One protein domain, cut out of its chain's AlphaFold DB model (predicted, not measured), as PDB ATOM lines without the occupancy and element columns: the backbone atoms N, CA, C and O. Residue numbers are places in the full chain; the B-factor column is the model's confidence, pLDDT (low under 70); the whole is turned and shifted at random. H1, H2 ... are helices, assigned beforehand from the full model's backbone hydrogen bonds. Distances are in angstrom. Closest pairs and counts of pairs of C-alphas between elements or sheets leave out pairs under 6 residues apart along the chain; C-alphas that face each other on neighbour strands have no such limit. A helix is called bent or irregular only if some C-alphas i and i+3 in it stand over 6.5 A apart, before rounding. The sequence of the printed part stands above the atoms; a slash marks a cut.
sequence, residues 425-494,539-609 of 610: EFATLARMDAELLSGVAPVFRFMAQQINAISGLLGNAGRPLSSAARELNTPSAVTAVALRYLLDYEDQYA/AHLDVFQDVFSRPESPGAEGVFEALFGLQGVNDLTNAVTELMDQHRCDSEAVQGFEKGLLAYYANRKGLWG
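Overview. This is residues 425 to 494 and 539 to 609 of the 610 residues of an uncharacterized protein of Halieaceae bacterium (UniProt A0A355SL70). Two long helices, H7 and H8, make an open V, with short H3 near the middle of the model between them and H5 packed on H3; H1 spans the open side of the V. The bent helix H2 folds back on itself, and its two arms, side by side, make one end of the long axis, while H4 and the turn from H7 to H8 lie toward the other. The printed part has 141 residues with eight named helices, H1 to H8 in chain order, and no named strand: all helix, mostly crossed in packing. It is compact, with a radius of gyration of the C-alphas of 15.8 A, yet elongated, spanning 49 by 30 by 29 A.

Arrangement. H1, residues 426 to 436, is close to but not clearly touching H8, residues 588 to 607; the closest C-alphas, of Phe 426 and Tyr 600, are 6.9 A apart. H2, residues 441 to 473, was assigned as one helix by its hydrogen bonds but is bent: C-alphas 457 and 460 are 9.5 A apart. Its arms H2a, residues 441 to 457, and H2b, residues 460 to 473, touch at a shallow tilt of 12 degrees, opposite ways, closest at the C-alphas of Ala 448 and Ala 469, 4.2 A. H2b is irregular, with C-alphas 461 and 464 7.5 A apart. H3, residues 478 to 487, touches H7, residues 567 to 582, at a steep tilt of 44 degrees, the same way; the C-alphas of Val 481 and Thr 573 are closest, 5.7 A. H3 and H4, residues 489 to 494, meet only through their link. H5, residues 539 to 547, is irregular, with C-alphas 539 and 542 7.2 A apart. It touches H3 at 61 degrees, a steep tilt, closest at the C-alphas of Thr 479 and Val 547, 6.7 A. H5 and H8 only just touch, with 3 pairs of C-alphas within 8 A, on H8 at residues 598 to 601 alone; the closest, of Val 543 and Tyr 601, are 6.8 A apart. H6, residues 557 to 564, is close to but not clearly touching H7; the closest C-alphas, of Phe 564 and Asn 570, are 6.0 A apart. Every O i to N i+4 pair is within hydrogen-bond range in H1, H2a, H3, H4, H6, H7 and H8, but 6 of 10 in H2b and 4 of 5 in H5.

Along the chain. H1 begins at C-alpha 426, (-3.523, 33.852, -2.974). H2a is 24.4 A long, H2b 20.4 A, H7 22.2 A and H8 28.3 A, ending at C-alpha 607, (-11.070, 26.249, 2.318).

Size, cuts and confidence. The C-alphas farthest apart, of Leu 457 and Ser 587, are 49.5 A apart. Residues 495 to 538 are not printed, and C-alphas 494 and 539 are 14.7 A apart across this cut. Of the links printed whole, H5 to H6 is short and the others are tight. The mean pLDDT of the printed part is 70.8; residues 437 to 475, 546 to 567 and 608 to 609 are under 70.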
ATOM      1  N   GLU A 425      -3.389  36.773  -6.164       92.50
ATOM      2  CA  GLU A 425      -2.277  35.829  -6.026       92.50
ATOM      3  C   GLU A 425      -2.266  35.173  -4.636       92.50
ATOM      4  O   GLU A 425      -1.360  35.369  -3.826       92.50
ATOM      5  N   PHE A 426      -3.289  34.369  -4.333       91.56
ATOM      6  CA  PHE A 426      -3.523  33.852  -2.974       91.56
ATOM      7  C   PHE A 426      -2.381  32.988  -2.419       91.56
ATOM      8  O   PHE A 426      -2.104  33.036  -1.223       91.56
ATOM      9  N   ALA A 427      -1.677  32.234  -3.269       89.31
ATOM     10  CA  ALA A 427      -0.499  31.471  -2.847       89.31
ATOM     11  C   ALA A 427       0.673  32.390  -2.450       89.31
ATOM     12  O   ALA A 427       1.376  32.117  -1.476       89.31
ATOM     13  N   THR A 428       0.852  33.499  -3.172       89.75
ATOM     14  CA  THR A 428       1.855  34.525  -2.863       89.75
ATOM     15  C   THR A 428       1.522  35.216  -1.543       89.75
ATOM     16  O   THR A 428       2.397  35.318  -0.684       89.75
ATOM     17  N   LEU A 429       0.255  35.601  -1.344       90.69
ATOM     18  CA  LEU A 429      -0.228  36.181  -0.086       90.69
ATOM     19  C   LEU A 429      -0.011  35.240   1.103       90.69
ATOM     20  O   LEU A 429       0.494  35.673   2.130       90.69
ATOM     21  N   ALA A 430      -0.306  33.945   0.956       88.44
ATOM     22  CA  ALA A 430      -0.100  32.967   2.025       88.44
ATOM     23  C   ALA A 430       1.379  32.831   2.436       88.44
ATOM     24  O   ALA A 430       1.681  32.665   3.618       88.44
ATOM     25  N   ARG A 431       2.311  32.922   1.475       87.75
ATOM     26  CA  ARG A 431       3.753  32.938   1.766       87.75
ATOM     27  C   ARG A 431       4.159  34.220   2.497       87.75
ATOM     28  O   ARG A 431       4.842  34.133   3.512       87.75
ATOM     29  N   MET A 432       3.711  35.379   2.011       87.81
ATOM     30  CA  MET A 432       3.991  36.671   2.648       87.81
ATOM     31  C   MET A 432       3.413  36.737   4.071       87.81
ATOM     32  O   MET A 432       4.090  37.196   4.984       87.81
ATOM     33  N   ASP A 433       2.208  36.201   4.287       84.56
ATOM     34  CA  ASP A 433       1.585  36.082   5.611       84.56
ATOM     35  C   ASP A 433       2.420  35.211   6.560       84.56
ATOM     36  O   ASP A 433       2.597  35.562   7.727       84.56
ATOM     37  N   ALA A 434       2.966  34.088   6.081       80.38
ATOM     38  CA  ALA A 434       3.805  33.212   6.897       80.38
ATOM     39  C   ALA A 434       5.095  33.903   7.369       80.38
ATOM     40  O   ALA A 434       5.521  33.683   8.504       80.38
ATOM     41  N   GLU A 435       5.698  34.739   6.521       79.44
ATOM     42  CA  GLU A 435       6.888  35.528   6.852       79.44
ATOM     43  C   GLU A 435       6.546  36.653   7.835       79.44
ATOM     44  O   GLU A 435       7.129  36.722   8.923       79.44
ATOM     45  N   LEU A 436       5.542  37.469   7.495       75.44
ATOM     46  CA  LEU A 436       5.107  38.627   8.279       75.44
ATOM     47  C   LEU A 436       4.659  38.241   9.695       75.44
ATOM     48  O   LEU A 436       4.921  38.957  10.659       75.44
ATOM     49  N   LEU A 437       3.993  37.092   9.827       68.38
ATOM     50  CA  LEU A 437       3.400  36.631  11.081       68.38
ATOM     51  C   LEU A 437       4.261  35.586  11.805       68.38
ATOM     52  O   LEU A 437       3.833  35.043  12.826       68.38
ATOM     53  N   SER A 438       5.472  35.297  11.323       63.19
ATOM     54  CA  SER A 438       6.344  34.237  11.856       63.19
ATOM     55  C   SER A 438       6.631  34.366  13.362       63.19
ATOM     56  O   SER A 438       6.632  33.357  14.073       63.19
ATOM     57  N   GLY A 439       6.789  35.594  13.869       55.84
ATOM     58  CA  GLY A 439       7.031  35.882  15.290       55.84
ATOM     59  C   GLY A 439       5.823  35.656  16.211       55.84
ATOM     60  O   GLY A 439       6.001  35.343  17.387       55.84
ATOM     61  N   VAL A 440       4.596  35.756  15.686       52.41
ATOM     62  CA  VAL A 440       3.344  35.625  16.466       52.41
ATOM     63  C   VAL A 440       2.603  34.316  16.203       52.41
ATOM     64  O   VAL A 440       1.808  33.875  17.035       52.41
ATOM     65  N   ALA A 441       2.893  33.637  15.091       55.81
ATOM     66  CA  ALA A 441       2.241  32.391  14.702       55.81
ATOM     67  C   ALA A 441       2.298  31.285  15.781       55.81
ATOM     68  O   ALA A 441       1.279  30.618  15.975       55.81
ATOM     69  N   PRO A 442       3.405  31.070  16.530       52.22
ATOM     70  CA  PRO A 442       3.424  30.092  17.622       52.22
ATOM     71  C   PRO A 442       2.441  30.433  18.748       52.22
ATOM     72  O   PRO A 442       1.771  29.543  19.275       52.22
ATOM     73  N   VAL A 443       2.314  31.720  19.080       50.53
ATOM     74  CA  VAL A 443       1.393  32.219  20.111       50.53
ATOM     75  C   VAL A 443      -0.053  32.071  19.642       50.53
ATOM     76  O   VAL A 443      -0.890  31.568  20.389       50.53
ATOM     77  N   PHE A 444      -0.348  32.416  18.386       54.41
ATOM     78  CA  PHE A 444      -1.681  32.253  17.802       54.41
ATOM     79  C   PHE A 444      -2.120  30.789  17.762       54.41
ATOM     80  O   PHE A 444      -3.224  30.472  18.208       54.41
ATOM     81  N   ARG A 445      -1.240  29.868  17.349       53.31
ATOM     82  CA  ARG A 445      -1.523  28.422  17.396       53.31
ATOM     83  C   ARG A 445      -1.748  27.928  18.822       53.31
ATOM     84  O   ARG A 445      -2.665  27.143  19.052       53.31
ATOM     85  N   PHE A 446      -0.948  28.386  19.786       47.41
ATOM     86  CA  PHE A 446      -1.147  28.040  21.193       47.41
ATOM     87  C   PHE A 446      -2.513  28.525  21.702       47.41
ATOM     88  O   PHE A 446      -3.257  27.748  22.301       47.41
ATOM     89  N   MET A 447      -2.904  29.765  21.399       48.59
ATOM     90  CA  MET A 447      -4.229  30.288  21.747       48.59
ATOM     91  C   MET A 447      -5.352  29.510  21.058       48.59
ATOM     92  O   MET A 447      -6.324  29.138  21.712       48.59
ATOM     93  N   ALA A 448      -5.199  29.172  19.775       52.66
ATOM     94  CA  ALA A 448      -6.151  28.334  19.054       52.66
ATOM     95  C   ALA A 448      -6.324  26.960  19.716       52.66
ATOM     96  O   ALA A 448      -7.444  26.462  19.813       52.66
ATOM     97  N   GLN A 449      -5.241  26.353  20.213       50.56
ATOM     98  CA  GLN A 449      -5.294  25.093  20.961       50.56
ATOM     99  C   GLN A 449      -6.075  25.242  22.273       50.56
ATOM    100  O   GLN A 449      -6.919  24.393  22.565       50.56
ATOM    101  N   GLN A 450      -5.863  26.327  23.029       46.44
ATOM    102  CA  GLN A 450      -6.628  26.602  24.254       46.44
ATOM    103  C   GLN A 450      -8.117  26.827  23.951       46.44
ATOM    104  O   GLN A 450      -8.985  26.250  24.607       46.44
ATOM    105  N   ILE A 451      -8.424  27.608  22.913       49.00
ATOM    106  CA  ILE A 451      -9.798  27.894  22.487       49.00
ATOM    107  C   ILE A 451     -10.491  26.621  21.995       49.00
ATOM    108  O   ILE A 451     -11.645  26.386  22.345       49.00
ATOM    109  N   ASN A 452      -9.801  25.764  21.241       50.31
ATOM    110  CA  ASN A 452     -10.333  24.473  20.802       50.31
ATOM    111  C   ASN A 452     -10.593  23.528  21.983       50.31
ATOM    112  O   ASN A 452     -11.632  22.868  22.008       50.31
ATOM    113  N   ALA A 453      -9.704  23.497  22.982       46.69
ATOM    114  CA  ALA A 453      -9.901  22.712  24.199       46.69
ATOM    115  C   ALA A 453     -11.138  23.184  24.982       46.69
ATOM    116  O   ALA A 453     -11.970  22.369  25.373       46.69
ATOM    117  N   ILE A 454     -11.312  24.500  25.135       43.22
ATOM    118  CA  ILE A 454     -12.487  25.098  25.787       43.22
ATOM    119  C   ILE A 454     -13.760  24.853  24.959       43.22
ATOM    120  O   ILE A 454     -14.791  24.473  25.508       43.22
ATOM    121  N   SER A 455     -13.692  24.993  23.635       44.12
ATOM    122  CA  SER A 455     -14.823  24.748  22.729       44.12
ATOM    123  C   SER A 455     -15.302  23.299  22.794       44.12
ATOM    124  O   SER A 455     -16.507  23.051  22.818       44.12
ATOM    125  N   GLY A 456     -14.370  22.343  22.876       44.50
ATOM    126  CA  GLY A 456     -14.673  20.921  23.040       44.50
ATOM    127  C   GLY A 456     -15.390  20.609  24.356       44.50
ATOM    128  O   GLY A 456     -16.267  19.750  24.382       44.50
ATOM    129  N   LEU A 457     -15.083  21.351  25.426       42.81
ATOM    130  CA  LEU A 457     -15.759  21.237  26.724       42.81
ATOM    131  C   LEU A 457     -17.169  21.860  26.729       42.81
ATOM    132  O   LEU A 457     -18.004  21.456  27.533       42.81
ATOM    133  N   LEU A 458     -17.445  22.818  25.835       36.97
ATOM    134  CA  LEU A 458     -18.705  23.580  25.765       36.97
ATOM    135  C   LEU A 458     -19.713  23.051  24.723       36.97
ATOM    136  O   LEU A 458     -20.844  23.541  24.648       36.97
ATOM    137  N   GLY A 459     -19.338  22.069  23.897       48.75
ATOM    138  CA  GLY A 459     -20.222  21.485  22.882       48.75
ATOM    139  C   GLY A 459     -20.789  22.528  21.905       48.75
ATOM    140  O   GLY A 459     -20.059  23.354  21.360       48.75
ATOM    141  N   ASN A 460     -22.110  22.529  21.677       41.31
ATOM    142  CA  ASN A 460     -22.759  23.465  20.743       41.31
ATOM    143  C   ASN A 460     -22.639  24.947  21.153       41.31
ATOM    144  O   ASN A 460     -22.687  25.811  20.276       41.31
ATOM    145  N   ALA A 461     -22.435  25.247  22.440       37.00
ATOM    146  CA  ALA A 461     -22.190  26.610  22.920       37.00
ATOM    147  C   ALA A 461     -20.777  27.123  22.566       37.00
ATOM    148  O   ALA A 461     -20.540  28.327  22.572       37.00
ATOM    149  N   GLY A 462     -19.849  26.231  22.188       36.25
ATOM    150  CA  GLY A 462     -18.489  26.562  21.747       36.25
ATOM    151  C   GLY A 462     -18.352  26.906  20.255       36.25
ATOM    152  O   GLY A 462     -17.249  27.188  19.791       36.25
ATOM    153  N   ARG A 463     -19.440  26.905  19.467       46.31
ATOM    154  CA  ARG A 463     -19.383  27.215  18.021       46.31
ATOM    155  C   ARG A 463     -18.726  28.571  17.689       46.31
ATOM    156  O   ARG A 463     -17.899  28.567  16.776       46.31
ATOM    157  N   PRO A 464     -18.998  29.682  18.406       44.16
ATOM    158  CA  PRO A 464     -18.337  30.974  18.163       44.16
ATOM    159  C   PRO A 464     -16.828  30.962  18.458       44.16
ATOM    160  O   PRO A 464     -16.049  31.656  17.819       44.16
ATOM    161  N   LEU A 465     -16.388  30.127  19.399       44.81
ATOM    162  CA  LEU A 465     -14.973  29.968  19.739       44.81
ATOM    163  C   LEU A 465     -14.225  29.152  18.663       44.81
ATOM    164  O   LEU A 465     -13.055  29.402  18.380       44.81
ATOM    165  N   SER A 466     -14.917  28.237  17.977       51.72
ATOM    166  CA  SER A 466     -14.339  27.441  16.884       51.72
ATOM    167  C   SER A 466     -13.986  28.244  15.622       51.72
ATOM    168  O   SER A 466     -13.154  27.792  14.835       51.72
ATOM    169  N   SER A 467     -14.625  29.395  15.375       53.62
ATOM    170  CA  SER A 467     -14.242  30.304  14.280       53.62
ATOM    171  C   SER A 467     -12.988  31.093  14.640       53.62
ATOM    172  O   SER A 467     -12.040  31.080  13.862       53.62
ATOM    173  N   ALA A 468     -12.918  31.640  15.857       53.81
ATOM    174  CA  ALA A 468     -11.727  32.332  16.352       53.81
ATOM    175  C   ALA A 468     -10.485  31.419  16.350       53.81
ATOM    176  O   ALA A 468      -9.413  31.804  15.888       53.81
ATOM    177  N   ALA A 469     -10.625  30.160  16.781       56.72
ATOM    178  CA  ALA A 469      -9.527  29.195  16.724       56.72
ATOM    179  C   ALA A 469      -9.090  28.851  15.287       56.72
ATOM    180  O   ALA A 469      -7.924  28.532  15.059       56.72
ATOM    181  N   ARG A 470      -9.995  28.892  14.302       65.12
ATOM    182  CA  ARG A 470      -9.653  28.656  12.888       65.12
ATOM    183  C   ARG A 470      -8.865  29.817  12.294       65.12
ATOM    184  O   ARG A 470      -7.862  29.579  11.624       65.12
ATOM    185  N   GLU A 471      -9.263  31.045  12.599       62.66
ATOM    186  CA  GLU A 471      -8.530  32.247  12.196       62.66
ATOM    187  C   GLU A 471      -7.141  32.304  12.831       62.66
ATOM    188  O   GLU A 471      -6.164  32.545  12.135       62.66
ATOM    189  N   LEU A 472      -7.021  31.959  14.113       61.12
ATOM    190  CA  LEU A 472      -5.731  31.880  14.806       61.12
ATOM    191  C   LEU A 472      -4.811  30.764  14.279       61.12
ATOM    192  O   LEU A 472      -3.590  30.882  14.343       61.12
ATOM    193  N   ASN A 473      -5.374  29.674  13.749       62.25
ATOM    194  CA  ASN A 473      -4.597  28.616  13.096       62.25
ATOM    195  C   ASN A 473      -4.161  28.985  11.671       62.25
ATOM    196  O   ASN A 473      -3.201  28.407  11.164       62.25
ATOM    197  N   THR A 474      -4.860  29.923  11.028       67.81
ATOM    198  CA  THR A 474      -4.591  30.387   9.659       67.81
ATOM    199  C   THR A 474      -4.617  31.919   9.604       67.81
ATOM    200  O   THR A 474      -5.479  32.499   8.930       67.81
ATOM    201  N   PRO A 475      -3.730  32.591  10.368       68.12
ATOM    202  CA  PRO A 475      -3.764  34.038  10.476       68.12
ATOM    203  C   PRO A 475      -3.339  34.652   9.142       68.12
ATOM    204  O   PRO A 475      -2.509  34.090   8.429       68.12
ATOM    205  N   SER A 476      -3.939  35.787   8.794       81.88
ATOM    206  CA  SER A 476      -3.683  36.459   7.525       81.88
ATOM    207  C   SER A 476      -3.677  37.964   7.717       81.88
ATOM    208  O   SER A 476      -4.589  38.506   8.348       81.88
ATOM    209  N   ALA A 477      -2.676  38.642   7.160       84.81
ATOM    210  CA  ALA A 477      -2.580  40.093   7.237       84.81
ATOM    211  C   ALA A 477      -3.597  40.791   6.319       84.81
ATOM    212  O   ALA A 477      -3.944  41.946   6.570       84.81
ATOM    213  N   VAL A 478      -4.204  40.070   5.364       88.19
ATOM    214  CA  VAL A 478      -5.378  40.554   4.621       88.19
ATOM    215  C   VAL A 478      -6.517  40.922   5.577       88.19
ATOM    216  O   VAL A 478      -7.279  41.834   5.279       88.19
ATOM    217  N   THR A 479      -6.613  40.288   6.754       78.88
ATOM    218  CA  THR A 479      -7.587  40.691   7.780       78.88
ATOM    219  C   THR A 479      -7.328  42.109   8.296       78.88
ATOM    220  O   THR A 479      -8.280  42.867   8.446       78.88
ATOM    221  N   ALA A 480      -6.069  42.502   8.517       77.50
ATOM    222  CA  ALA A 480      -5.722  43.869   8.918       77.50
ATOM    223  C   ALA A 480      -6.006  44.876   7.793       77.50
ATOM    224  O   ALA A 480      -6.593  45.929   8.039       77.50
ATOM    225  N   VAL A 481      -5.652  44.511   6.557       88.44
ATOM    226  CA  VAL A 481      -5.926  45.294   5.341       88.44
ATOM    227  C   VAL A 481      -7.431  45.531   5.171       88.44
ATOM    228  O   VAL A 481      -7.863  46.667   4.991       88.44
ATOM    229  N   ALA A 482      -8.239  44.474   5.290       87.56
ATOM    230  CA  ALA A 482      -9.694  44.543   5.211       87.56
ATOM    231  C   ALA A 482     -10.280  45.382   6.351       87.56
ATOM    232  O   ALA A 482     -11.141  46.218   6.105       87.56
ATOM    233  N   LEU A 483      -9.802  45.182   7.583       79.50
ATOM    234  CA  LEU A 483     -10.261  45.929   8.752       79.50
ATOM    235  C   LEU A 483     -10.036  47.428   8.562       79.50
ATOM    236  O   LEU A 483     -10.981  48.199   8.688       79.50
ATOM    237  N   ARG A 484      -8.816  47.833   8.194       85.88
ATOM    238  CA  ARG A 484      -8.492  49.243   7.962       85.88
ATOM    239  C   ARG A 484      -9.342  49.842   6.844       85.88
ATOM    240  O   ARG A 484      -9.969  50.874   7.049       85.88
ATOM    241  N   TYR A 485      -9.424  49.157   5.705       90.06
ATOM    242  CA  TYR A 485     -10.194  49.621   4.552       90.06
ATOM    243  C   TYR A 485     -11.690  49.784   4.855       90.06
ATOM    244  O   TYR A 485     -12.327  50.737   4.414       90.06
ATOM    245  N   LEU A 486     -12.273  48.835   5.594       88.44
ATOM    246  CA  LEU A 486     -13.703  48.821   5.890       88.44
ATOM    247  C   LEU A 486     -14.104  49.820   6.979       88.44
ATOM    248  O   LEU A 486     -15.220  50.334   6.917       88.44
ATOM    249  N   LEU A 487     -13.231  50.088   7.958       84.00
ATOM    250  CA  LEU A 487     -13.482  51.101   8.990       84.00
ATOM    251  C   LEU A 487     -13.446  52.513   8.413       84.00
ATOM    252  O   LEU A 487     -14.326  53.309   8.720       84.00
ATOM    253  N   ASP A 488     -12.486  52.787   7.531       87.12
ATOM    254  CA  ASP A 488     -12.294  54.111   6.936       87.12
ATOM    255  C   ASP A 488     -13.199  54.346   5.708       87.12
ATOM    256  O   ASP A 488     -13.188  55.422   5.109       87.12
ATOM    257  N   TYR A 489     -13.993  53.345   5.303       89.12
ATOM    258  CA  TYR A 489     -14.760  53.378   4.057       89.12
ATOM    259  C   TYR A 489     -15.750  54.542   3.988       89.12
ATOM    260  O   TYR A 489     -15.837  55.218   2.964       89.12
ATOM    261  N   GLU A 490     -16.536  54.760   5.046       89.44
ATOM    262  CA  GLU A 490     -17.513  55.854   5.071       89.44
ATOM    263  C   GLU A 490     -16.811  57.212   5.044       89.44
ATOM    264  O   GLU A 490     -17.211  58.076   4.267       89.44
ATOM    265  N   ASP A 491     -15.744  57.370   5.823       88.00
ATOM    266  CA  ASP A 491     -15.028  58.639   5.954       88.00
ATOM    267  C   ASP A 491     -14.341  59.046   4.644       88.00
ATOM    268  O   ASP A 491     -14.409  60.207   4.242       88.00
ATOM    269  N   GLN A 492     -13.733  58.087   3.942       90.06
ATOM    270  CA  GLN A 492     -12.972  58.347   2.719       90.06
ATOM    271  C   GLN A 492     -13.827  58.247   1.448       90.06
ATOM    272  O   GLN A 492     -13.685  59.043   0.519       90.06
ATOM    273  N   TYR A 493     -14.753  57.285   1.386       93.25
ATOM    274  CA  TYR A 493     -15.496  56.913   0.175       93.25
ATOM    275  C   TYR A 493     -17.023  56.995   0.332       93.25
ATOM    276  O   TYR A 493     -17.762  56.285  -0.358       93.25
ATOM    277  N   ALA A 494     -17.526  57.924   1.158       88.81
ATOM    278  CA  ALA A 494     -18.962  58.195   1.331       88.81
ATOM    279  C   ALA A 494     -19.749  58.277   0.008       88.81
ATOM    280  O   ALA A 494     -20.867  57.765  -0.093       88.81
ATOM    281  N   ALA A 539     -21.936  44.993  -1.053       90.00
ATOM    282  CA  ALA A 539     -21.060  43.895  -1.461       90.00
ATOM    283  C   ALA A 539     -20.001  43.523  -0.402       90.00
ATOM    284  O   ALA A 539     -19.558  42.381  -0.363       90.00
ATOM    285  N   HIS A 540     -19.618  44.458   0.474       89.94
ATOM    286  CA  HIS A 540     -18.634  44.229   1.533       89.94
ATOM    287  C   HIS A 540     -19.251  43.714   2.839       89.94
ATOM    288  O   HIS A 540     -18.507  43.393   3.764       89.94
ATOM    289  N   LEU A 541     -20.583  43.622   2.938       86.06
ATOM    290  CA  LEU A 541     -21.269  43.246   4.176       86.06
ATOM    291  C   LEU A 541     -20.806  41.892   4.713       86.06
ATOM    292  O   LEU A 541     -20.555  41.770   5.908       86.06
ATOM    293  N   ASP A 542     -20.653  40.903   3.839       81.12
ATOM    294  CA  ASP A 542     -20.233  39.565   4.249       81.12
ATOM    295  C   ASP A 542     -18.803  39.573   4.800       81.12
ATOM    296  O   ASP A 542     -18.553  38.995   5.852       81.12
ATOM    297  N   VAL A 543     -17.879  40.281   4.138       81.06
ATOM    298  CA  VAL A 543     -16.489  40.426   4.608       81.06
ATOM    299  C   VAL A 543     -16.451  41.178   5.931       81.06
ATOM    300  O   VAL A 543     -15.753  40.764   6.850       81.06
ATOM    301  N   PHE A 544     -17.235  42.248   6.065       78.50
ATOM    302  CA  PHE A 544     -17.346  42.997   7.311       78.50
ATOM    303  C   PHE A 544     -17.857  42.109   8.445       78.50
ATOM    304  O   PHE A 544     -17.288  42.098   9.529       78.50
ATOM    305  N   GLN A 545     -18.903  41.321   8.205       73.69
ATOM    306  CA  GLN A 545     -19.425  40.399   9.207       73.69
ATOM    307  C   GLN A 545     -18.419  39.306   9.562       73.69
ATOM    308  O   GLN A 545     -18.334  38.954  10.732       73.69
ATOM    309  N   ASP A 546     -17.636  38.799   8.611       68.19
ATOM    310  CA  ASP A 546     -16.590  37.816   8.905       68.19
ATOM    311  C   ASP A 546     -15.441  38.421   9.720       68.19
ATOM    312  O   ASP A 546     -15.018  37.818  10.697       68.19
ATOM    313  N   VAL A 547     -14.972  39.623   9.371       65.88
ATOM    314  CA  VAL A 547     -13.867  40.301  10.074       65.88
ATOM    315  C   VAL A 547     -14.292  40.818  11.454       65.88
ATOM    316  O   VAL A 547     -13.484  40.823  12.380       65.88
ATOM    317  N   PHE A 548     -15.556  41.223  11.618       63.38
ATOM    318  CA  PHE A 548     -16.070  41.862  12.836       63.38
ATOM    319  C   PHE A 548     -17.057  41.003  13.660       63.38
ATOM    320  O   PHE A 548     -17.781  41.533  14.513       63.38
ATOM    321  N   SER A 549     -17.120  39.678  13.478       48.50
ATOM    322  CA  SER A 549     -18.045  38.829  14.256       48.50
ATOM    323  C   SER A 549     -17.470  38.330  15.596       48.50
ATOM    324  O   SER A 549     -16.754  37.342  15.657       48.50
ATOM    325  N   ARG A 550     -17.874  39.019  16.680       48.88
ATOM    326  CA  ARG A 550     -18.084  38.600  18.099       48.88
ATOM    327  C   ARG A 550     -17.374  37.326  18.633       48.88
ATOM    328  O   ARG A 550     -17.569  36.238  18.095       48.88
ATOM    329  N   PRO A 551     -16.801  37.395  19.860       39.00
ATOM    330  CA  PRO A 551     -17.595  37.806  21.025       39.00
ATOM    331  C   PRO A 551     -17.002  38.871  21.953       39.00
ATOM    332  O   PRO A 551     -15.797  39.066  22.051       39.00
ATOM    333  N   GLU A 552     -17.937  39.464  22.704       38.34
ATOM    334  CA  GLU A 552     -17.862  40.352  23.878       38.34
ATOM    335  C   GLU A 552     -17.067  39.758  25.073       38.34
ATOM    336  O   GLU A 552     -17.443  39.928  26.232       38.34
ATOM    337  N   SER A 553     -16.006  38.982  24.827       35.12
ATOM    338  CA  SER A 553     -15.200  38.338  25.872       35.12
ATOM    339  C   SER A 553     -13.919  39.134  26.154       35.12
ATOM    340  O   SER A 553     -13.072  39.237  25.264       35.12
ATOM    341  N   PRO A 554     -13.729  39.644  27.387       32.97
ATOM    342  CA  PRO A 554     -12.483  40.286  27.802       32.97
ATOM    343  C   PRO A 554     -11.289  39.347  27.568       32.97
ATOM    344  O   PRO A 554     -11.269  38.236  28.100       32.97
ATOM    345  N   GLY A 555     -10.313  39.785  26.766       34.41
ATOM    346  CA  GLY A 555      -9.089  39.034  26.448       34.41
ATOM    347  C   GLY A 555      -8.857  38.711  24.965       34.41
ATOM    348  O   GLY A 555      -7.734  38.361  24.613       34.41
ATOM    349  N   ALA A 556      -9.857  38.860  24.084       38.41
ATOM    350  CA  ALA A 556      -9.660  38.730  22.630       38.41
ATOM    351  C   ALA A 556      -8.954  39.956  22.004       38.41
ATOM    352  O   ALA A 556      -8.299  39.829  20.972       38.41
ATOM    353  N   GLU A 557      -9.030  41.116  22.663       43.50
ATOM    354  CA  GLU A 557      -8.350  42.369  22.286       43.50
ATOM    355  C   GLU A 557      -6.834  42.174  22.148       43.50
ATOM    356  O   GLU A 557      -6.247  42.620  21.169       43.50
ATOM    357  N   GLY A 558      -6.222  41.389  23.043       41.97
ATOM    358  CA  GLY A 558      -4.783  41.111  23.017       41.97
ATOM    359  C   GLY A 558      -4.299  40.379  21.758       41.97
ATOM    360  O   GLY A 558      -3.123  40.459  21.418       41.97
ATOM    361  N   VAL A 559      -5.187  39.681  21.033       47.25
ATOM    362  CA  VAL A 559      -4.858  39.033  19.749       47.25
ATOM    363  C   VAL A 559      -4.734  40.072  18.640       47.25
ATOM    364  O   VAL A 559      -3.784  40.031  17.860       47.25
ATOM    365  N   PHE A 560      -5.687  41.002  18.581       50.28
ATOM    366  CA  PHE A 560      -5.668  42.093  17.614       50.28
ATOM    367  C   PHE A 560      -4.561  43.093  17.950       50.28
ATOM    368  O   PHE A 560      -3.825  43.478  17.052       50.28
ATOM    369  N   GLU A 561      -4.340  43.420  19.226       52.12
ATOM    370  CA  GLU A 561      -3.190  44.223  19.661       52.12
ATOM    371  C   GLU A 561      -1.852  43.562  19.305       52.12
ATOM    372  O   GLU A 561      -0.936  44.249  18.868       52.12
ATOM    373  N   ALA A 562      -1.723  42.236  19.423       51.38
ATOM    374  CA  ALA A 562      -0.512  41.536  18.998       51.38
ATOM    375  C   ALA A 562      -0.324  41.544  17.471       51.38
ATOM    376  O   ALA A 562       0.811  41.577  17.007       51.38
ATOM    377  N   LEU A 563      -1.413  41.520  16.690       55.31
ATOM    378  CA  LEU A 563      -1.376  41.596  15.227       55.31
ATOM    379  C   LEU A 563      -1.031  43.016  14.744       55.31
ATOM    380  O   LEU A 563      -0.108  43.179  13.954       55.31
ATOM    381  N   PHE A 564      -1.726  44.039  15.255       55.50
ATOM    382  CA  PHE A 564      -1.477  45.459  14.961       55.50
ATOM    383  C   PHE A 564      -0.231  46.010  15.677       55.50
ATOM    384  O   PHE A 564       0.261  47.081  15.355       55.50
ATOM    385  N   GLY A 565       0.333  45.280  16.637       55.31
ATOM    386  CA  GLY A 565       1.613  45.614  17.262       55.31
ATOM    387  C   GLY A 565       2.827  45.278  16.390       55.31
ATOM    388  O   GLY A 565       3.938  45.706  16.703       55.31
ATOM    389  N   LEU A 566       2.645  44.521  15.301       60.78
ATOM    390  CA  LEU A 566       3.719  44.190  14.367       60.78
ATOM    391  C   LEU A 566       3.958  45.339  13.392       60.78
ATOM    392  O   LEU A 566       3.042  45.769  12.694       60.78
ATOM    393  N   GLN A 567       5.215  45.772  13.281       68.12
ATOM    394  CA  GLN A 567       5.607  46.859  12.383       68.12
ATOM    395  C   GLN A 567       5.131  46.622  10.941       68.12
ATOM    396  O   GLN A 567       4.451  47.473  10.389       68.12
ATOM    397  N   GLY A 568       5.358  45.431  10.377       71.06
ATOM    398  CA  GLY A 568       4.938  45.148   9.002       71.06
ATOM    399  C   GLY A 568       3.414  45.071   8.788       71.06
ATOM    400  O   GLY A 568       2.944  45.261   7.671       71.06
ATOM    401  N   VAL A 569       2.617  44.830   9.839       73.19
ATOM    402  CA  VAL A 569       1.146  44.932   9.757       73.19
ATOM    403  C   VAL A 569       0.709  46.396   9.819       73.19
ATOM    404  O   VAL A 569      -0.207  46.783   9.098       73.19
ATOM    405  N   ASN A 570       1.392  47.225  10.612       74.31
ATOM    406  CA  ASN A 570       1.163  48.670  10.616       74.31
ATOM    407  C   ASN A 570       1.488  49.297   9.259       74.31
ATOM    408  O   ASN A 570       0.682  50.073   8.749       74.31
ATOM    409  N   ASP A 571       2.600  48.898   8.640       81.50
ATOM    410  CA  ASP A 571       2.977  49.342   7.295       81.50
ATOM    411  C   ASP A 571       1.882  48.990   6.274       81.50
ATOM    412  O   ASP A 571       1.480  49.838   5.483       81.50
ATOM    413  N   LEU A 572       1.291  47.788   6.363       86.44
ATOM    414  CA  LEU A 572       0.138  47.401   5.539       86.44
ATOM    415  C   LEU A 572      -1.090  48.289   5.771       86.44
ATOM    416  O   LEU A 572      -1.750  48.686   4.813       86.44
ATOM    417  N   THR A 573      -1.430  48.603   7.022       83.88
ATOM    418  CA  THR A 573      -2.583  49.473   7.316       83.88
ATOM    419  C   THR A 573      -2.347  50.929   6.898       83.88
ATOM    420  O   THR A 573      -3.275  51.598   6.433       83.88
ATOM    421  N   ASN A 574      -1.109  51.413   6.993       86.75
ATOM    422  CA  ASN A 574      -0.724  52.729   6.492       86.75
ATOM    423  C   ASN A 574      -0.834  52.767   4.967       86.75
ATOM    424  O   ASN A 574      -1.499  53.650   4.438       86.75
ATOM    425  N   ALA A 575      -0.322  51.744   4.279       89.31
ATOM    426  CA  ALA A 575      -0.418  51.608   2.829       89.31
ATOM    427  C   ALA A 575      -1.873  51.581   2.325       89.31
ATOM    428  O   ALA A 575      -2.182  52.148   1.281       89.31
ATOM    429  N   VAL A 576      -2.798  50.962   3.072       91.62
ATOM    430  CA  VAL A 576      -4.241  51.021   2.763       91.62
ATOM    431  C   VAL A 576      -4.789  52.439   2.908       91.62
ATOM    432  O   VAL A 576      -5.597  52.862   2.086       91.62
ATOM    433  N   THR A 577      -4.349  53.178   3.925       88.88
ATOM    434  CA  THR A 577      -4.745  54.583   4.112       88.88
ATOM    435  C   THR A 577      -4.241  55.432   2.946       88.88
ATOM    436  O   THR A 577      -5.020  56.148   2.327       88.88
ATOM    437  N   GLU A 578      -2.969  55.274   2.574       89.94
ATOM    438  CA  GLU A 578      -2.363  55.969   1.434       89.94
ATOM    439  C   GLU A 578      -3.054  55.624   0.112       89.94
ATOM    440  O   GLU A 578      -3.344  56.517  -0.680       89.94
ATOM    441  N   LEU A 579      -3.387  54.348  -0.110       91.94
ATOM    442  CA  LEU A 579      -4.196  53.910  -1.248       91.94
ATOM    443  C   LEU A 579      -5.526  54.664  -1.286       91.94
ATOM    444  O   LEU A 579      -5.933  55.130  -2.354       91.94
ATOM    445  N   MET A 580      -6.202  54.783  -0.139       91.00
ATOM    446  CA  MET A 580      -7.497  55.452  -0.059       91.00
ATOM    447  C   MET A 580      -7.405  56.961  -0.304       91.00
ATOM    448  O   MET A 580      -8.283  57.519  -0.964       91.00
ATOM    449  N   ASP A 581      -6.321  57.591   0.148       90.12
ATOM    450  CA  ASP A 581      -6.052  59.017  -0.051       90.12
ATOM    451  C   ASP A 581      -5.660  59.345  -1.505       90.12
ATOM    452  O   ASP A 581      -6.050  60.380  -2.051       90.12
ATOM    453  N   GLN A 582      -4.886  58.470  -2.155       90.06
ATOM    454  CA  GLN A 582      -4.344  58.707  -3.498       90.06
ATOM    455  C   GLN A 582      -5.327  58.359  -4.619       90.06
ATOM    456  O   GLN A 582      -5.273  58.946  -5.705       90.06
ATOM    457  N   HIS A 583      -6.233  57.411  -4.381       90.81
ATOM    458  CA  HIS A 583      -7.143  56.911  -5.401       90.81
ATOM    459  C   HIS A 583      -8.598  57.221  -5.076       90.81
ATOM    460  O   HIS A 583      -9.086  57.014  -3.970       90.81
ATOM    461  N   ARG A 584      -9.353  57.645  -6.091       91.19
ATOM    462  CA  ARG A 584     -10.811  57.736  -5.977       91.19
ATOM    463  C   ARG A 584     -11.420  56.335  -5.938       91.19
ATOM    464  O   ARG A 584     -10.924  55.419  -6.594       91.19
ATOM    465  N   CYS A 585     -12.541  56.190  -5.243       88.81
ATOM    466  CA  CYS A 585     -13.237  54.912  -5.086       88.81
ATOM    467  C   CYS A 585     -13.680  54.237  -6.402       88.81
ATOM    468  O   CYS A 585     -13.959  53.041  -6.423       88.81
ATOM    469  N   ASP A 586     -13.815  55.012  -7.483       88.44
ATOM    470  CA  ASP A 586     -14.224  54.574  -8.816       88.44
ATOM    471  C   ASP A 586     -13.029  54.306  -9.739       88.44
ATOM    472  O   ASP A 586     -13.220  53.919 -10.891       88.44
ATOM    473  N   SER A 587     -11.804  54.471  -9.237       92.31
ATOM    474  CA  SER A 587     -10.586  54.128  -9.967       92.31
ATOM    475  C   SER A 587     -10.449  52.619 -10.174       92.31
ATOM    476  O   SER A 587     -10.885  51.811  -9.351       92.31
ATOM    477  N   GLU A 588      -9.779  52.237 -11.261       90.00
ATOM    478  CA  GLU A 588      -9.472  50.835 -11.567       90.00
ATOM    479  C   GLU A 588      -8.652  50.171 -10.448       90.00
ATOM    480  O   GLU A 588      -8.926  49.031 -10.075       90.00
ATOM    481  N   ALA A 589      -7.721  50.917  -9.839       90.38
ATOM    482  CA  ALA A 589      -6.911  50.459  -8.714       90.38
ATOM    483  C   ALA A 589      -7.776  50.048  -7.508       90.38
ATOM    484  O   ALA A 589      -7.647  48.931  -7.003       90.38
ATOM    485  N   VAL A 590      -8.712  50.909  -7.086       92.56
ATOM    486  CA  VAL A 590      -9.602  50.617  -5.949       92.56
ATOM    487  C   VAL A 590     -10.585  49.500  -6.288       92.56
ATOM    488  O   VAL A 590     -10.777  48.600  -5.478       92.56
ATOM    489  N   GLN A 591     -11.162  49.493  -7.493       92.06
ATOM    490  CA  GLN A 591     -12.071  48.421  -7.915       92.06
ATOM    491  C   GLN A 591     -11.375  47.055  -7.966       92.06
ATOM    492  O   GLN A 591     -11.950  46.046  -7.550       92.06
ATOM    493  N   GLY A 592     -10.133  47.001  -8.455       91.75
ATOM    494  CA  GLY A 592      -9.348  45.770  -8.463       91.75
ATOM    495  C   GLY A 592      -8.937  45.326  -7.059       91.75
ATOM    496  O   GLY A 592      -9.004  44.134  -6.762       91.75
ATOM    497  N   PHE A 593      -8.620  46.264  -6.161       94.25
ATOM    498  CA  PHE A 593      -8.366  45.970  -4.750       94.25
ATOM    499  C   PHE A 593      -9.614  45.424  -4.032       94.25
ATOM    500  O   PHE A 593      -9.537  44.367  -3.406       94.25
ATOM    501  N   GLU A 594     -10.779  46.071  -4.182       94.00
ATOM    502  CA  GLU A 594     -12.066  45.596  -3.642       94.00
ATOM    503  C   GLU A 594     -12.387  44.182  -4.163       94.00
ATOM    504  O   GLU A 594     -12.754  43.284  -3.398       94.00
ATOM    505  N   LYS A 595     -12.185  43.943  -5.465       94.31
ATOM    506  CA  LYS A 595     -12.364  42.623  -6.084       94.31
ATOM    507  C   LYS A 595     -11.399  41.583  -5.512       94.31
ATOM    508  O   LYS A 595     -11.814  40.450  -5.268       94.31
ATOM    509  N   GLY A 596     -10.140  41.957  -5.292       93.56
ATOM    510  CA  GLY A 596      -9.117  41.124  -4.664       93.56
ATOM    511  C   GLY A 596      -9.497  40.702  -3.247       93.56
ATOM    512  O   GLY A 596      -9.489  39.509  -2.938       93.56
ATOM    513  N   LEU A 597      -9.925  41.663  -2.418       93.19
ATOM    514  CA  LEU A 597     -10.453  41.425  -1.071       93.19
ATOM    515  C   LEU A 597     -11.614  40.426  -1.090       93.19
ATOM    516  O   LEU A 597     -11.572  39.402  -0.406       93.19
ATOM    517  N   LEU A 598     -12.636  40.686  -1.906       93.25
ATOM    518  CA  LEU A 598     -13.816  39.825  -1.999       93.25
ATOM    519  C   LEU A 598     -13.458  38.401  -2.446       93.25
ATOM    520  O   LEU A 598     -13.922  37.426  -1.849       93.25
ATOM    521  N   ALA A 599     -12.606  38.270  -3.464       93.56
ATOM    522  CA  ALA A 599     -12.173  36.977  -3.978       93.56
ATOM    523  C   ALA A 599     -11.337  36.196  -2.948       93.56
ATOM    524  O   ALA A 599     -11.513  34.983  -2.810       93.56
ATOM    525  N   TYR A 600     -10.480  36.878  -2.183       91.69
ATOM    526  CA  TYR A 600      -9.685  36.264  -1.122       91.69
ATOM    527  C   TYR A 600     -10.564  35.675  -0.012       91.69
ATOM    528  O   TYR A 600     -10.401  34.515   0.372       91.69
ATOM    529  N   TYR A 601     -11.550  36.435   0.471       85.75
ATOM    530  CA  TYR A 601     -12.476  35.942   1.494       85.75
ATOM    531  C   TYR A 601     -13.379  34.819   0.975       85.75
ATOM    532  O   TYR A 601     -13.636  33.860   1.704       85.75
ATOM    533  N   ALA A 602     -13.800  34.869  -0.292       87.31
ATOM    534  CA  ALA A 602     -14.509  33.757  -0.923       87.31
ATOM    535  C   ALA A 602     -13.641  32.482  -0.985       87.31
ATOM    536  O   ALA A 602     -14.116  31.394  -0.648       87.31
ATOM    537  N   ASN A 603     -12.356  32.606  -1.339       86.88
ATOM    538  CA  ASN A 603     -11.409  31.489  -1.343       86.88
ATOM    539  C   ASN A 603     -11.210  30.898   0.064       86.88
ATOM    540  O   ASN A 603     -11.311  29.680   0.237       86.88
ATOM    541  N   ARG A 604     -11.014  31.749   1.082       79.88
ATOM    542  CA  ARG A 604     -10.891  31.310   2.484       79.88
ATOM    543  C   ARG A 604     -12.138  30.579   2.974       79.88
ATOM    544  O   ARG A 604     -12.005  29.533   3.602       79.88
ATOM    545  N   LYS A 605     -13.341  31.065   2.647       76.56
ATOM    546  CA  LYS A 605     -14.600  30.368   2.974       76.56
ATOM    547  C   LYS A 605     -14.663  28.970   2.365       76.56
ATOM    548  O   LYS A 605     -15.005  28.026   3.077       76.56
ATOM    549  N   GLY A 606     -14.261  28.828   1.100       73.94
ATOM    550  CA  GLY A 606     -14.174  27.532   0.425       73.94
ATOM    551  C   GLY A 606     -13.215  26.563   1.122       73.94
ATOM    552  O   GLY A 606     -13.566  25.409   1.356       73.94
ATOM    553  N   LEU A 607     -12.036  27.041   1.542       70.69
ATOM    554  CA  LEU A 607     -11.070  26.249   2.318       70.69
ATOM    555  C   LEU A 607     -11.590  25.860   3.712       70.69
ATOM    556  O   LEU A 607     -11.200  24.830   4.261       70.69
ATOM    557  N   TRP A 608     -12.481  26.665   4.289       65.44
ATOM    558  CA  TRP A 608     -13.104  26.412   5.589       65.44
ATOM    559  C   TRP A 608     -14.397  25.584   5.524       65.44
ATOM    560  O   TRP A 608     -14.953  25.271   6.582       65.44
ATOM    561  N   GLY A 609     -14.856  25.211   4.324       54.97
ATOM    562  CA  GLY A 609     -16.032  24.365   4.106       54.97
ATOM    563  C   GLY A 609     -17.366  25.033   4.452       54.97
ATOM    564  O   GLY A 609     -18.235  24.366   5.018       54.97
TER     565      GLY A 609